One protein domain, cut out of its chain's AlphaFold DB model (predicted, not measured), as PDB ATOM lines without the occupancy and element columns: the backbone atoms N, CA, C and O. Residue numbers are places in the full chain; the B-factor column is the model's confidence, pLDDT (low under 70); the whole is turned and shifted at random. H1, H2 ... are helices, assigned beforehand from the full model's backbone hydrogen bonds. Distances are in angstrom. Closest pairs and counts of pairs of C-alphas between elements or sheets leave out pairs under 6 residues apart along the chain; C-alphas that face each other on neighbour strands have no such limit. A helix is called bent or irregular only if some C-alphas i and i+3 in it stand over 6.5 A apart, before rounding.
ATOM      1  N   ALA A   4      12.816 -51.229  19.560       96.69
ATOM      2  CA  ALA A   4      13.739 -50.595  20.498       96.69
ATOM      3  C   ALA A   4      13.096 -49.432  21.277       96.69
ATOM      4  O   ALA A   4      13.379 -49.265  22.462       96.69
ATOM      5  N   LEU A   5      12.203 -48.653  20.648       97.25
ATOM      6  CA  LEU A   5      11.478 -47.576  21.334       97.25
ATOM      7  C   LEU A   5      10.417 -48.131  22.287       97.25
ATOM      8  O   LEU A   5      10.227 -47.586  23.373       97.25
ATOM      9  N   ILE A   6       9.760 -49.232  21.918       97.12
ATOM     10  CA  ILE A   6       8.790 -49.916  22.788       97.12
ATOM     11  C   ILE A   6       9.499 -50.423  24.038       97.12
ATOM     12  O   ILE A   6       9.052 -50.145  25.152       97.12
ATOM     13  N   LYS A   7      10.633 -51.109  23.854       98.12
ATOM     14  CA  LYS A   7      11.448 -51.603  24.959       98.12
ATOM     15  C   LYS A   7      11.930 -50.457  25.849       98.12
ATOM     16  O   LYS A   7      11.718 -50.522  27.052       98.12
ATOM     17  N   ALA A   8      12.485 -49.386  25.279       98.12
ATOM     18  CA  ALA A   8      12.913 -48.220  26.055       98.12
ATOM     19  C   ALA A   8      11.756 -47.612  26.873       98.12
ATOM     20  O   ALA A   8      11.931 -47.234  28.031       98.12
ATOM     21  N   GLY A   9      10.547 -47.572  26.304       97.81
ATOM     22  CA  GLY A   9       9.347 -47.134  27.013       97.81
ATOM     23  C   GLY A   9       8.917 -48.067  28.152       97.81
ATOM     24  O   GLY A   9       8.318 -47.595  29.119       97.81
ATOM     25  N   ILE A  10       9.184 -49.372  28.061       98.19
ATOM     26  CA  ILE A  10       8.949 -50.339  29.147       98.19
ATOM     27  C   ILE A  10      10.020 -50.184  30.225       98.19
ATOM     28  O   ILE A  10       9.665 -50.033  31.394       98.19
ATOM     29  N   ASP A  11      11.295 -50.128  29.830       98.19
ATOM     30  CA  ASP A  11      12.444 -49.942  30.723       98.19
ATOM     31  C   ASP A  11      12.254 -48.697  31.615       98.19
ATOM     32  O   ASP A  11      12.547 -48.729  32.807       98.19
ATOM     33  N   ALA A  12      11.698 -47.614  31.058       97.62
ATOM     34  CA  ALA A  12      11.447 -46.374  31.789       97.62
ATOM     35  C   ALA A  12      10.220 -46.421  32.721       97.62
ATOM     36  O   ALA A  12      10.209 -45.754  33.757       97.62
ATOM     37  N   ARG A  13       9.158 -47.155  32.358       97.00
ATOM     38  CA  ARG A  13       7.858 -47.087  33.057       97.00
ATOM     39  C   ARG A  13       7.636 -48.220  34.044       97.00
ATOM     40  O   ARG A  13       7.107 -47.969  35.124       97.00
ATOM     41  N   GLN A  14       8.017 -49.444  33.686       98.19
ATOM     42  CA  GLN A  14       7.687 -50.627  34.478       98.19
ATOM     43  C   GLN A  14       8.249 -50.560  35.910       98.19
ATOM     44  O   GLN A  14       7.478 -50.805  36.837       98.19
ATOM     45  N   PRO A  15       9.506 -50.125  36.148       97.25
ATOM     46  CA  PRO A  15      10.031 -50.003  37.512       97.25
ATOM     47  C   PRO A  15       9.251 -49.016  38.388       97.25
ATOM     48  O   PRO A  15       9.188 -49.175  39.605       97.25
ATOM     49  N   MET A  16       8.659 -47.985  37.779       95.88
ATOM     50  CA  MET A  16       7.920 -46.934  38.483       95.88
ATOM     51  C   MET A  16       6.424 -47.230  38.587       95.88
ATOM     52  O   MET A  16       5.684 -46.444  39.175       95.88
ATOM     53  N   ARG A  17       5.948 -48.349  38.033       96.38
ATOM     54  CA  ARG A  17       4.515 -48.601  37.909       96.38
ATOM     55  C   ARG A  17       3.815 -48.658  39.265       96.38
ATOM     56  O   ARG A  17       2.897 -47.884  39.501       96.38
ATOM     57  N   ALA A  18       4.310 -49.484  40.185       95.56
ATOM     58  CA  ALA A  18       3.749 -49.579  41.534       95.56
ATOM     59  C   ALA A  18       3.800 -48.238  42.293       95.56
ATOM     60  O   ALA A  18       2.875 -47.903  43.030       95.56
ATOM     61  N   PHE A  19       4.873 -47.462  42.110       95.12
ATOM     62  CA  PHE A  19       5.001 -46.127  42.698       95.12
ATOM     63  C   PHE A  19       3.919 -45.177  42.168       95.12
ATOM     64  O   PHE A  19       3.279 -44.478  42.953       95.12
ATOM     65  N   ASN A  20       3.671 -45.196  40.856       93.62
ATOM     66  CA  ASN A  20       2.655 -44.366  40.215       93.62
ATOM     67  C   ASN A  20       1.240 -44.721  40.689       93.62
ATOM     68  O   ASN A  20       0.482 -43.815  41.021       93.62
ATOM     69  N   GLU A  21       0.900 -46.009  40.807       95.06
ATOM     70  CA  GLU A  21      -0.427 -46.406  41.310       95.06
ATOM     71  C   GLU A  21      -0.617 -46.030  42.786       95.06
ATOM     72  O   GLU A  21      -1.672 -45.538  43.190       95.06
ATOM     73  N   ARG A  22       0.431 -46.180  43.609       95.00
ATOM     74  CA  ARG A  22       0.411 -45.753  45.019       95.00
ATOM     75  C   ARG A  22       0.249 -44.245  45.172       95.00
ATOM     76  O   ARG A  22      -0.259 -43.809  46.199       95.00
ATOM     77  N   HIS A  23       0.628 -43.448  44.175       93.88
ATOM     78  CA  HIS A  23       0.413 -41.999  44.196       93.88
ATOM     79  C   HIS A  23      -1.069 -41.640  44.351       93.88
ATOM     80  O   HIS A  23      -1.409 -40.731  45.106       93.88
ATOM     81  N   ILE A  24      -1.959 -42.429  43.739       93.81
ATOM     82  CA  ILE A  24      -3.413 -42.234  43.822       93.81
ATOM     83  C   ILE A  24      -3.917 -42.382  45.265       93.81
ATOM     84  O   ILE A  24      -4.883 -41.726  45.645       93.81
ATOM     85  N   LEU A  25      -3.242 -43.184  46.098       94.50
ATOM     86  CA  LEU A  25      -3.613 -43.398  47.499       94.50
ATOM     87  C   LEU A  25      -3.357 -42.177  48.392       94.50
ATOM     88  O   LEU A  25      -3.942 -42.095  49.469       94.50
ATOM     89  N   LEU A  26      -2.511 -41.228  47.981       94.62
ATOM     90  CA  LEU A  26      -2.165 -40.081  48.824       94.62
ATOM     91  C   LEU A  26      -3.387 -39.263  49.226       94.62
ATOM     92  O   LEU A  26      -3.577 -38.991  50.408       94.62
ATOM     93  N   VAL A  27      -4.225 -38.912  48.251       94.38
ATOM     94  CA  VAL A  27      -5.429 -38.100  48.461       94.38
ATOM     95  C   VAL A  27      -6.417 -38.776  49.417       94.38
ATOM     96  O   VAL A  27      -6.680 -38.185  50.462       94.38
ATOM     97  N   PRO A  28      -6.922 -40.001  49.162       94.88
ATOM     98  CA  PRO A  28      -7.929 -40.604  50.029       94.88
ATOM     99  C   PRO A  28      -7.403 -40.883  51.441       94.88
ATOM    100  O   PRO A  28      -8.150 -40.725  52.402       94.88
ATOM    101  N   TYR A  29      -6.125 -41.249  51.612       96.19
ATOM    102  CA  TYR A  29      -5.559 -41.434  52.955       96.19
ATOM    103  C   TYR A  29      -5.341 -40.113  53.694       96.19
ATOM    104  O   TYR A  29      -5.521 -40.063  54.912       96.19
ATOM    105  N   PHE A  30      -4.963 -39.052  52.979       96.06
ATOM    106  CA  PHE A  30      -4.871 -37.710  53.538       96.06
ATOM    107  C   PHE A  30      -6.247 -37.192  53.973       96.06
ATOM    108  O   PHE A  30      -6.390 -36.787  55.123       96.06
ATOM    109  N   GLU A  31      -7.260 -37.262  53.103       94.94
ATOM    110  CA  GLU A  31      -8.634 -36.847  53.417       94.94
ATOM    111  C   GLU A  31      -9.203 -37.650  54.587       94.94
ATOM    112  O   GLU A  31      -9.712 -37.068  55.544       94.94
ATOM    113  N   TRP A  32      -9.043 -38.977  54.567       95.06
ATOM    114  CA  TRP A  32      -9.502 -39.847  55.648       95.06
ATOM    115  C   TRP A  32      -8.899 -39.462  57.002       95.06
ATOM    116  O   TRP A  32      -9.610 -39.430  58.005       95.06
ATOM    117  N   ALA A  33      -7.600 -39.162  57.056       96.56
ATOM    118  CA  ALA A  33      -6.949 -38.745  58.293       96.56
ATOM    119  C   ALA A  33      -7.374 -37.331  58.721       96.56
ATOM    120  O   ALA A  33      -7.698 -37.119  59.887       96.56
ATOM    121  N   LEU A  34      -7.409 -36.381  57.782       95.81
ATOM    122  CA  LEU A  34      -7.758 -34.986  58.049       95.81
ATOM    123  C   LEU A  34      -9.195 -34.844  58.562       95.81
ATOM    124  O   LEU A  34      -9.450 -34.088  59.496       95.81
ATOM    125  N   TYR A  35     -10.141 -35.576  57.976       93.62
ATOM    126  CA  TYR A  35     -11.560 -35.466  58.324       93.62
ATOM    127  C   TYR A  35     -11.915 -36.111  59.665       93.62
ATOM    128  O   TYR A  35     -13.006 -35.877  60.177       93.62
ATOM    129  N   GLN A  36     -10.989 -36.860  60.263       95.81
ATOM    130  CA  GLN A  36     -11.114 -37.364  61.631       95.81
ATOM    131  C   GLN A  36     -10.598 -36.376  62.691       95.81
ATOM    132  O   GLN A  36     -10.783 -36.633  63.876       95.81
ATOM    133  N   TRP A  37      -9.934 -35.283  62.302       97.88
ATOM    134  CA  TRP A  37      -9.438 -34.281  63.250       97.88
ATOM    135  C   TRP A  37     -10.550 -33.373  63.758       97.88
ATOM    136  O   TRP A  37     -11.411 -32.968  62.976       97.88
ATOM    137  N   ASP A  38     -10.451 -32.967  65.021       97.44
ATOM    138  CA  ASP A  38     -11.231 -31.861  65.577       97.44
ATOM    139  C   ASP A  38     -10.793 -30.517  64.966       97.44
ATOM    140  O   ASP A  38      -9.683 -30.385  64.435       97.44
ATOM    141  N   ASP A  39     -11.654 -29.501  65.042       96.31
ATOM    142  CA  ASP A  39     -11.418 -28.204  64.395       96.31
ATOM    143  C   ASP A  39     -10.172 -27.486  64.932       96.31
ATOM    144  O   ASP A  39      -9.425 -26.883  64.160       96.31
ATOM    145  N   GLU A  40      -9.877 -27.609  66.227       97.31
ATOM    146  CA  GLU A  40      -8.708 -26.993  66.859       97.31
ATOM    147  C   GLU A  40      -7.384 -27.546  66.312       97.31
ATOM    148  O   GLU A  40      -6.371 -26.841  66.281       97.31
ATOM    149  N   GLN A  41      -7.378 -28.801  65.852       96.94
ATOM    150  CA  GLN A  41      -6.196 -29.447  65.290       96.94
ATOM    151  C   GLN A  41      -5.924 -29.008  63.839       96.94
ATOM    152  O   GLN A  41      -4.781 -29.091  63.377       96.94
ATOM    153  N   ARG A  42      -6.933 -28.497  63.116       96.50
ATOM    154  CA  ARG A  42      -6.889 -28.157  61.676       96.50
ATOM    155  C   ARG A  42      -6.154 -26.840  61.387       96.50
ATOM    156  O   ARG A  42      -6.643 -25.958  60.687       96.50
ATOM    157  N   THR A  43      -4.935 -26.711  61.899       98.00
ATOM    158  CA  THR A  43      -4.038 -25.589  61.588       98.00
ATOM    159  C   THR A  43      -3.298 -25.824  60.262       98.00
ATOM    160  O   THR A  43      -3.001 -26.975  59.926       98.00
ATOM    161  N   PRO A  44      -2.918 -24.771  59.511       97.31
ATOM    162  CA  PRO A  44      -2.164 -24.926  58.262       97.31
ATOM    163  C   PRO A  44      -0.877 -25.753  58.414       97.31
ATOM    164  O   PRO A  44      -0.543 -26.565  57.550       97.31
ATOM    165  N   GLN A  45      -0.166 -25.575  59.530       98.12
ATOM    166  CA  GLN A  45       1.064 -26.296  59.849       98.12
ATOM    167  C   GLN A  45       0.793 -27.785  60.077       98.12
ATOM    168  O   GLN A  45       1.488 -28.619  59.497       98.12
ATOM    169  N   ALA A  46      -0.238 -28.123  60.859       98.19
ATOM    170  CA  ALA A  46      -0.616 -29.511  61.106       98.19
ATOM    171  C   ALA A  46      -1.055 -30.207  59.810       98.19
ATOM    172  O   ALA A  46      -0.565 -31.290  59.506       98.19
ATOM    173  N   ILE A  47      -1.902 -29.563  58.999       97.44
ATOM    174  CA  ILE A  47      -2.372 -30.108  57.714       97.44
ATOM    175  C   ILE A  47      -1.196 -30.353  56.758       97.44
ATOM    176  O   ILE A  47      -1.120 -31.396  56.106       97.44
ATOM    177  N   THR A  48      -0.246 -29.417  56.700       96.75
ATOM    178  CA  THR A  48       0.967 -29.571  55.886       96.75
ATOM    179  C   THR A  48       1.815 -30.742  56.367       96.75
ATOM    180  O   THR A  48       2.289 -31.524  55.543       96.75
ATOM    181  N   GLN A  49       1.982 -30.897  57.683       97.31
ATOM    182  CA  GLN A  49       2.722 -32.022  58.246       97.31
ATOM    183  C   GLN A  49       2.030 -33.356  57.941       97.31
ATOM    184  O   GLN A  49       2.688 -34.269  57.455       97.31
ATOM    185  N   LEU A  50       0.705 -33.438  58.099       97.56
ATOM    186  CA  LEU A  50      -0.066 -34.631  57.745       97.56
ATOM    187  C   LEU A  50       0.135 -35.022  56.279       97.56
ATOM    188  O   LEU A  50       0.358 -36.194  55.984       97.56
ATOM    189  N   ALA A  51       0.099 -34.057  55.356       96.06
ATOM    190  CA  ALA A  51       0.365 -34.330  53.947       96.06
ATOM    191  C   ALA A  51       1.762 -34.944  53.741       96.06
ATOM    192  O   ALA A  51       1.897 -35.929  53.019       96.06
ATOM    193  N   ARG A  52       2.800 -34.418  54.409       96.31
ATOM    194  CA  ARG A  52       4.163 -34.978  54.337       96.31
ATOM    195  C   ARG A  52       4.268 -36.367  54.955       96.31
ATOM    196  O   ARG A  52       4.930 -37.230  54.381       96.31
ATOM    197  N   ASP A  53       3.590 -36.601  56.070       96.69
ATOM    198  CA  ASP A  53       3.586 -37.898  56.745       96.69
ATOM    199  C   ASP A  53       2.910 -38.970  55.879       96.69
ATOM    200  O   ASP A  53       3.416 -40.088  55.754       96.69
ATOM    201  N   VAL A  54       1.799 -38.621  55.221       96.50
ATOM    202  CA  VAL A  54       1.101 -39.501  54.272       96.50
ATOM    203  C   VAL A  54       1.972 -39.784  53.045       96.50
ATOM    204  O   VAL A  54       2.099 -40.947  52.659       96.50
ATOM    205  N   GLU A  55       2.630 -38.770  52.473       96.31
ATOM    206  CA  GLU A  55       3.590 -38.937  51.368       96.31
ATOM    207  C   GLU A  55       4.711 -39.911  51.729       96.31
ATOM    208  O   GLU A  55       4.949 -40.880  51.004       96.31
ATOM    209  N   GLN A  56       5.354 -39.708  52.881       96.19
ATOM    210  CA  GLN A  56       6.427 -40.576  53.354       96.19
ATOM    211  C   GLN A  56       5.927 -42.004  53.604       96.19
ATOM    212  O   GLN A  56       6.584 -42.965  53.205       96.19
ATOM    213  N   ARG A  57       4.760 -42.168  54.238       96.38
ATOM    214  CA  ARG A  57       4.180 -43.486  54.539       96.38
ATOM    215  C   ARG A  57       3.821 -44.261  53.271       96.38
ATOM    216  O   ARG A  57       4.077 -45.461  53.192       96.38
ATOM    217  N   ILE A  58       3.191 -43.599  52.303       95.88
ATOM    218  CA  ILE A  58       2.628 -44.257  51.119       95.88
ATOM    219  C   ILE A  58       3.650 -44.391  50.001       95.88
ATOM    220  O   ILE A  58       3.636 -45.415  49.328       95.88
ATOM    221  N   LEU A  59       4.539 -43.425  49.790       95.12
ATOM    222  CA  LEU A  59       5.530 -43.491  48.714       95.12
ATOM    223  C   LEU A  59       6.910 -43.951  49.189       95.12
ATOM    224  O   LEU A  59       7.715 -44.386  48.371       95.12
ATOM    225  N   GLY A  60       7.198 -43.863  50.490       93.75
ATOM    226  CA  GLY A  60       8.516 -44.184  51.042       93.75
ATOM    227  C   GLY A  60       9.590 -43.132  50.752       93.75
ATOM    228  O   GLY A  60      10.758 -43.373  51.049       93.75
ATOM    229  N   VAL A  61       9.221 -41.977  50.186       89.50
ATOM    230  CA  VAL A  61      10.148 -40.893  49.825       89.50
ATOM    231  C   VAL A  61       9.796 -39.599  50.546       89.50
ATOM    232  O   VAL A  61       8.623 -39.263  50.717       89.50
ATOM    233  N   SER A  62      10.832 -38.850  50.923       84.62
ATOM    234  CA  SER A  62      10.674 -37.544  51.553       84.62
ATOM    235  C   SER A  62      10.341 -36.505  50.489       84.62
ATOM    236  O   SER A  62      11.220 -36.068  49.747       84.62
ATOM    237  N   GLY A  63       9.079 -36.085  50.457       79.12
ATOM    238  CA  GLY A  63       8.565 -35.119  49.495       79.12
ATOM    239  C   GLY A  63       8.100 -35.797  48.210       79.12
ATOM    240  O   GLY A  63       8.896 -36.291  47.414       79.12
ATOM    241  N   SER A  64       6.785 -35.794  47.996       88.75
ATOM    242  CA  SER A  64       6.204 -36.315  46.760       88.75
ATOM    243  C   SER A  64       6.591 -35.450  45.549       88.75
ATOM    244  O   SER A  64       6.510 -34.220  45.642       88.75
ATOM    245  N   PRO A  65       6.922 -36.054  44.384       88.19
ATOM    246  CA  PRO A  65       7.168 -35.313  43.140       88.19
ATOM    247  C   PRO A  65       5.946 -34.499  42.695       88.19
ATOM    248  O   PRO A  65       6.073 -33.498  41.995       88.19
ATOM    249  N   ARG A  66       4.754 -34.905  43.144       89.94
ATOM    250  CA  ARG A  66       3.521 -34.126  43.061       89.94
ATOM    251  C   ARG A  66       2.963 -33.956  44.477       89.94
ATOM    252  O   ARG A  66       2.311 -34.884  44.964       89.94
ATOM    253  N   PRO A  67       3.245 -32.829  45.156       92.62
ATOM    254  CA  PRO A  67       2.811 -32.603  46.531       92.62
ATOM    255  C   PRO A  67       1.301 -32.781  46.689       92.62
ATOM    256  O   PRO A  67       0.533 -32.290  45.861       92.62
ATOM    257  N   THR A  68       0.880 -33.446  47.762       93.38
ATOM    258  CA  THR A  68      -0.523 -33.820  47.998       93.38
ATOM    259  C   THR A  68      -1.429 -32.592  47.992       93.38
ATOM    260  O   THR A  68      -2.413 -32.560  47.265       93.38
ATOM    261  N   LEU A  69      -1.030 -31.520  48.688       93.25
ATOM    262  CA  LEU A  69      -1.793 -30.264  48.756       93.25
ATOM    263  C   LEU A  69      -1.849 -29.481  47.431       93.25
ATOM    264  O   LEU A  69      -2.623 -28.536  47.323       93.25
ATOM    265  N   ALA A  70      -1.046 -29.845  46.426       92.31
ATOM    266  CA  ALA A  70      -1.116 -29.251  45.090       92.31
ATOM    267  C   ALA A  70      -2.122 -29.976  44.174       92.31
ATOM    268  O   ALA A  70      -2.276 -29.610  43.007       92.31
ATOM    269  N   ILE A  71      -2.784 -31.031  44.660       91.06
ATOM    270  CA  ILE A  71      -3.773 -31.781  43.888       91.06
ATOM    271  C   ILE A  71      -5.115 -31.037  43.962       91.06
ATOM    272  O   ILE A  71      -5.719 -30.979  45.030       91.06
ATOM    273  N   PRO A  72      -5.634 -30.506  42.838       87.62
ATOM    274  CA  PRO A  72      -6.816 -29.640  42.850       87.62
ATOM    275  C   PRO A  72      -8.097 -30.368  43.273       87.62
ATOM    276  O   PRO A  72      -9.027 -29.727  43.746       87.62
ATOM    277  N   HIS A  73      -8.137 -31.698  43.147       88.25
ATOM    278  CA  HIS A  73      -9.291 -32.511  43.541       88.25
ATOM    279  C   HIS A  73      -9.616 -32.399  45.036       88.25
ATOM    280  O   HIS A  73     -10.782 -32.519  45.391       88.25
ATOM    281  N   LEU A  74      -8.624 -32.087  45.882       84.06
ATOM    282  CA  LEU A  74      -8.825 -31.807  47.311       84.06
ATOM    283  C   LEU A  74      -9.650 -30.539  47.563       84.06
ATOM    284  O   LEU A  74     -10.221 -30.368  48.634       84.06
ATOM    285  N   LEU A  75      -9.652 -29.614  46.602       81.19
ATOM    286  CA  LEU A  75     -10.290 -28.302  46.710       81.19
ATOM    287  C   LEU A  75     -11.570 -28.210  45.867       81.19
ATOM    288  O   LEU A  75     -12.253 -27.188  45.899       81.19
ATOM    289  N   SER A  76     -11.890 -29.260  45.107       77.38
ATOM    290  CA  SER A  76     -13.101 -29.347  44.297       77.38
ATOM    291  C   SER A  76     -14.178 -30.120  45.052       77.38
ATOM    292  O   SER A  76     -13.978 -31.274  45.429       77.38
ATOM    293  N   LEU A  77     -15.344 -29.491  45.229       68.81
ATOM    294  CA  LEU A  77     -16.489 -30.074  45.938       68.81
ATOM    295  C   LEU A  77     -16.972 -31.391  45.313       68.81
ATOM    296  O   LEU A  77     -17.503 -32.240  46.018       68.81
ATOM    297  N   GLU A  78     -16.783 -31.568  44.006       76.69
ATOM    298  CA  GLU A  78     -17.287 -32.732  43.266       76.69
ATOM    299  C   GLU A  78     -16.396 -33.978  43.406       76.69
ATOM    300  O   GLU A  78     -16.837 -35.086  43.103       76.69
ATOM    301  N   SER A  79     -15.148 -33.821  43.867       78.06
ATOM    302  CA  SER A  79     -14.170 -34.917  43.940       78.06
ATOM    303  C   SER A  79     -13.594 -35.189  45.333       78.06
ATOM    304  O   SER A  79     -12.823 -36.138  45.492       78.06
ATOM    305  N   ALA A  80     -13.947 -34.379  46.335       79.62
ATOM    306  CA  ALA A  80     -13.562 -34.647  47.717       79.62
ATOM    307  C   ALA A  80     -14.208 -35.955  48.210       79.62
ATOM    308  O   ALA A  80     -15.355 -36.253  47.867       79.62
ATOM    309  N   CYS A  81     -13.483 -36.752  49.001       84.88
ATOM    310  CA  CYS A  81     -13.921 -38.073  49.489       84.88
ATOM    311  C   CYS A  81     -14.206 -39.140  48.411       84.88
ATOM    312  O   CYS A  81     -14.748 -40.204  48.735       84.88
ATOM    313  N   SER A  82     -13.874 -38.905  47.138       89.00
ATOM    314  CA  SER A  82     -14.146 -39.860  46.050       89.00
ATOM    315  C   SER A  82     -12.912 -40.243  45.230       89.00
ATOM    316  O   SER A  82     -12.998 -41.097  44.344       89.00
TER     317      SER A  82
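This is residues 4 to 82 of the 216 residues of an uncharacterized protein of Serratia rubidaea (UniProt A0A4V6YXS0). A long kinked helix, H1, sticks out as an arm with its residues 4 to 17 from a small body, in which H2 carries on from the end of H1 and H3 folds back to make a helical hairpin with H2. After H3 the chain loops through residues 60 to 71 to the short helix H4, which comes near H2. The printed part has 79 residues with four named helices, H1, H2, H3 and H4 in that order, and no named strand; the class is all helix. The whole is loose, with a radius of gyration of the C-alphas of 15.3 A, and spans 56 by 28 by 16 A, the arm making much of the length.

H1, residues 4 to 24, begins with C-alpha 4 at (13.739, -50.595, 20.498) and measures 30.1 A from first to last C-alpha. It has a kink of 53 degrees near residue 16 and is irregular, C-alphas 15 and 18 being 7.5 A apart. H2, residues 26 to 34, measures 11.9 A. H3, residues 44 to 59, measures 22.2 A and ends with C-alpha 59 at (5.530, -43.491, 48.714). H4, residues 72 to 75, measures 5.4 A and ends with C-alpha 75 at (-10.290, -28.302, 46.710).

H1 and H2 meet only through their link. H1 touches H3 with residues 19 to 23 alone, and H3 touches H1 with residues 58 to 59 alone; their closest C-alphas, those of Phe 19 and Leu 59, are 6.6 A apart. H1 and H3 run opposite ways at a steep tilt of 48 degrees. H2 and H3, a helical hairpin, touch, with the C-alphas of Phe 30 and Ala 51 the closest at 6.2 A. They run opposite ways at a steep tilt of 45 degrees. H2 and H4 are close but not clearly touching, their closest C-alphas being those of Val 27 and Leu 74, 7.2 A apart. H4 is apart from H1 and from H3. In H2 and H3 every O i to N i+4 pair is within hydrogen-bond range, in H1 12 of 17 are, and H4 is too short for such a pair.

The C-alphas of Ala 4 and Glu 40 are the two farthest apart, at 56.7 A, and the outline is only just a rod, spanning 56 by 28 by 16 A. Residues 4 to 17, which belong to H1, stand free; the body without them spans 35 by 26 by 17 A. The printed part has no cut. The link from H1 to H2 is tight, that from H2 to H3 is short, and that from H3 to H4 is long, with 12 residues. The mean pLDDT of the printed part is 93.3, and residue 77 is the one printed residue under 70.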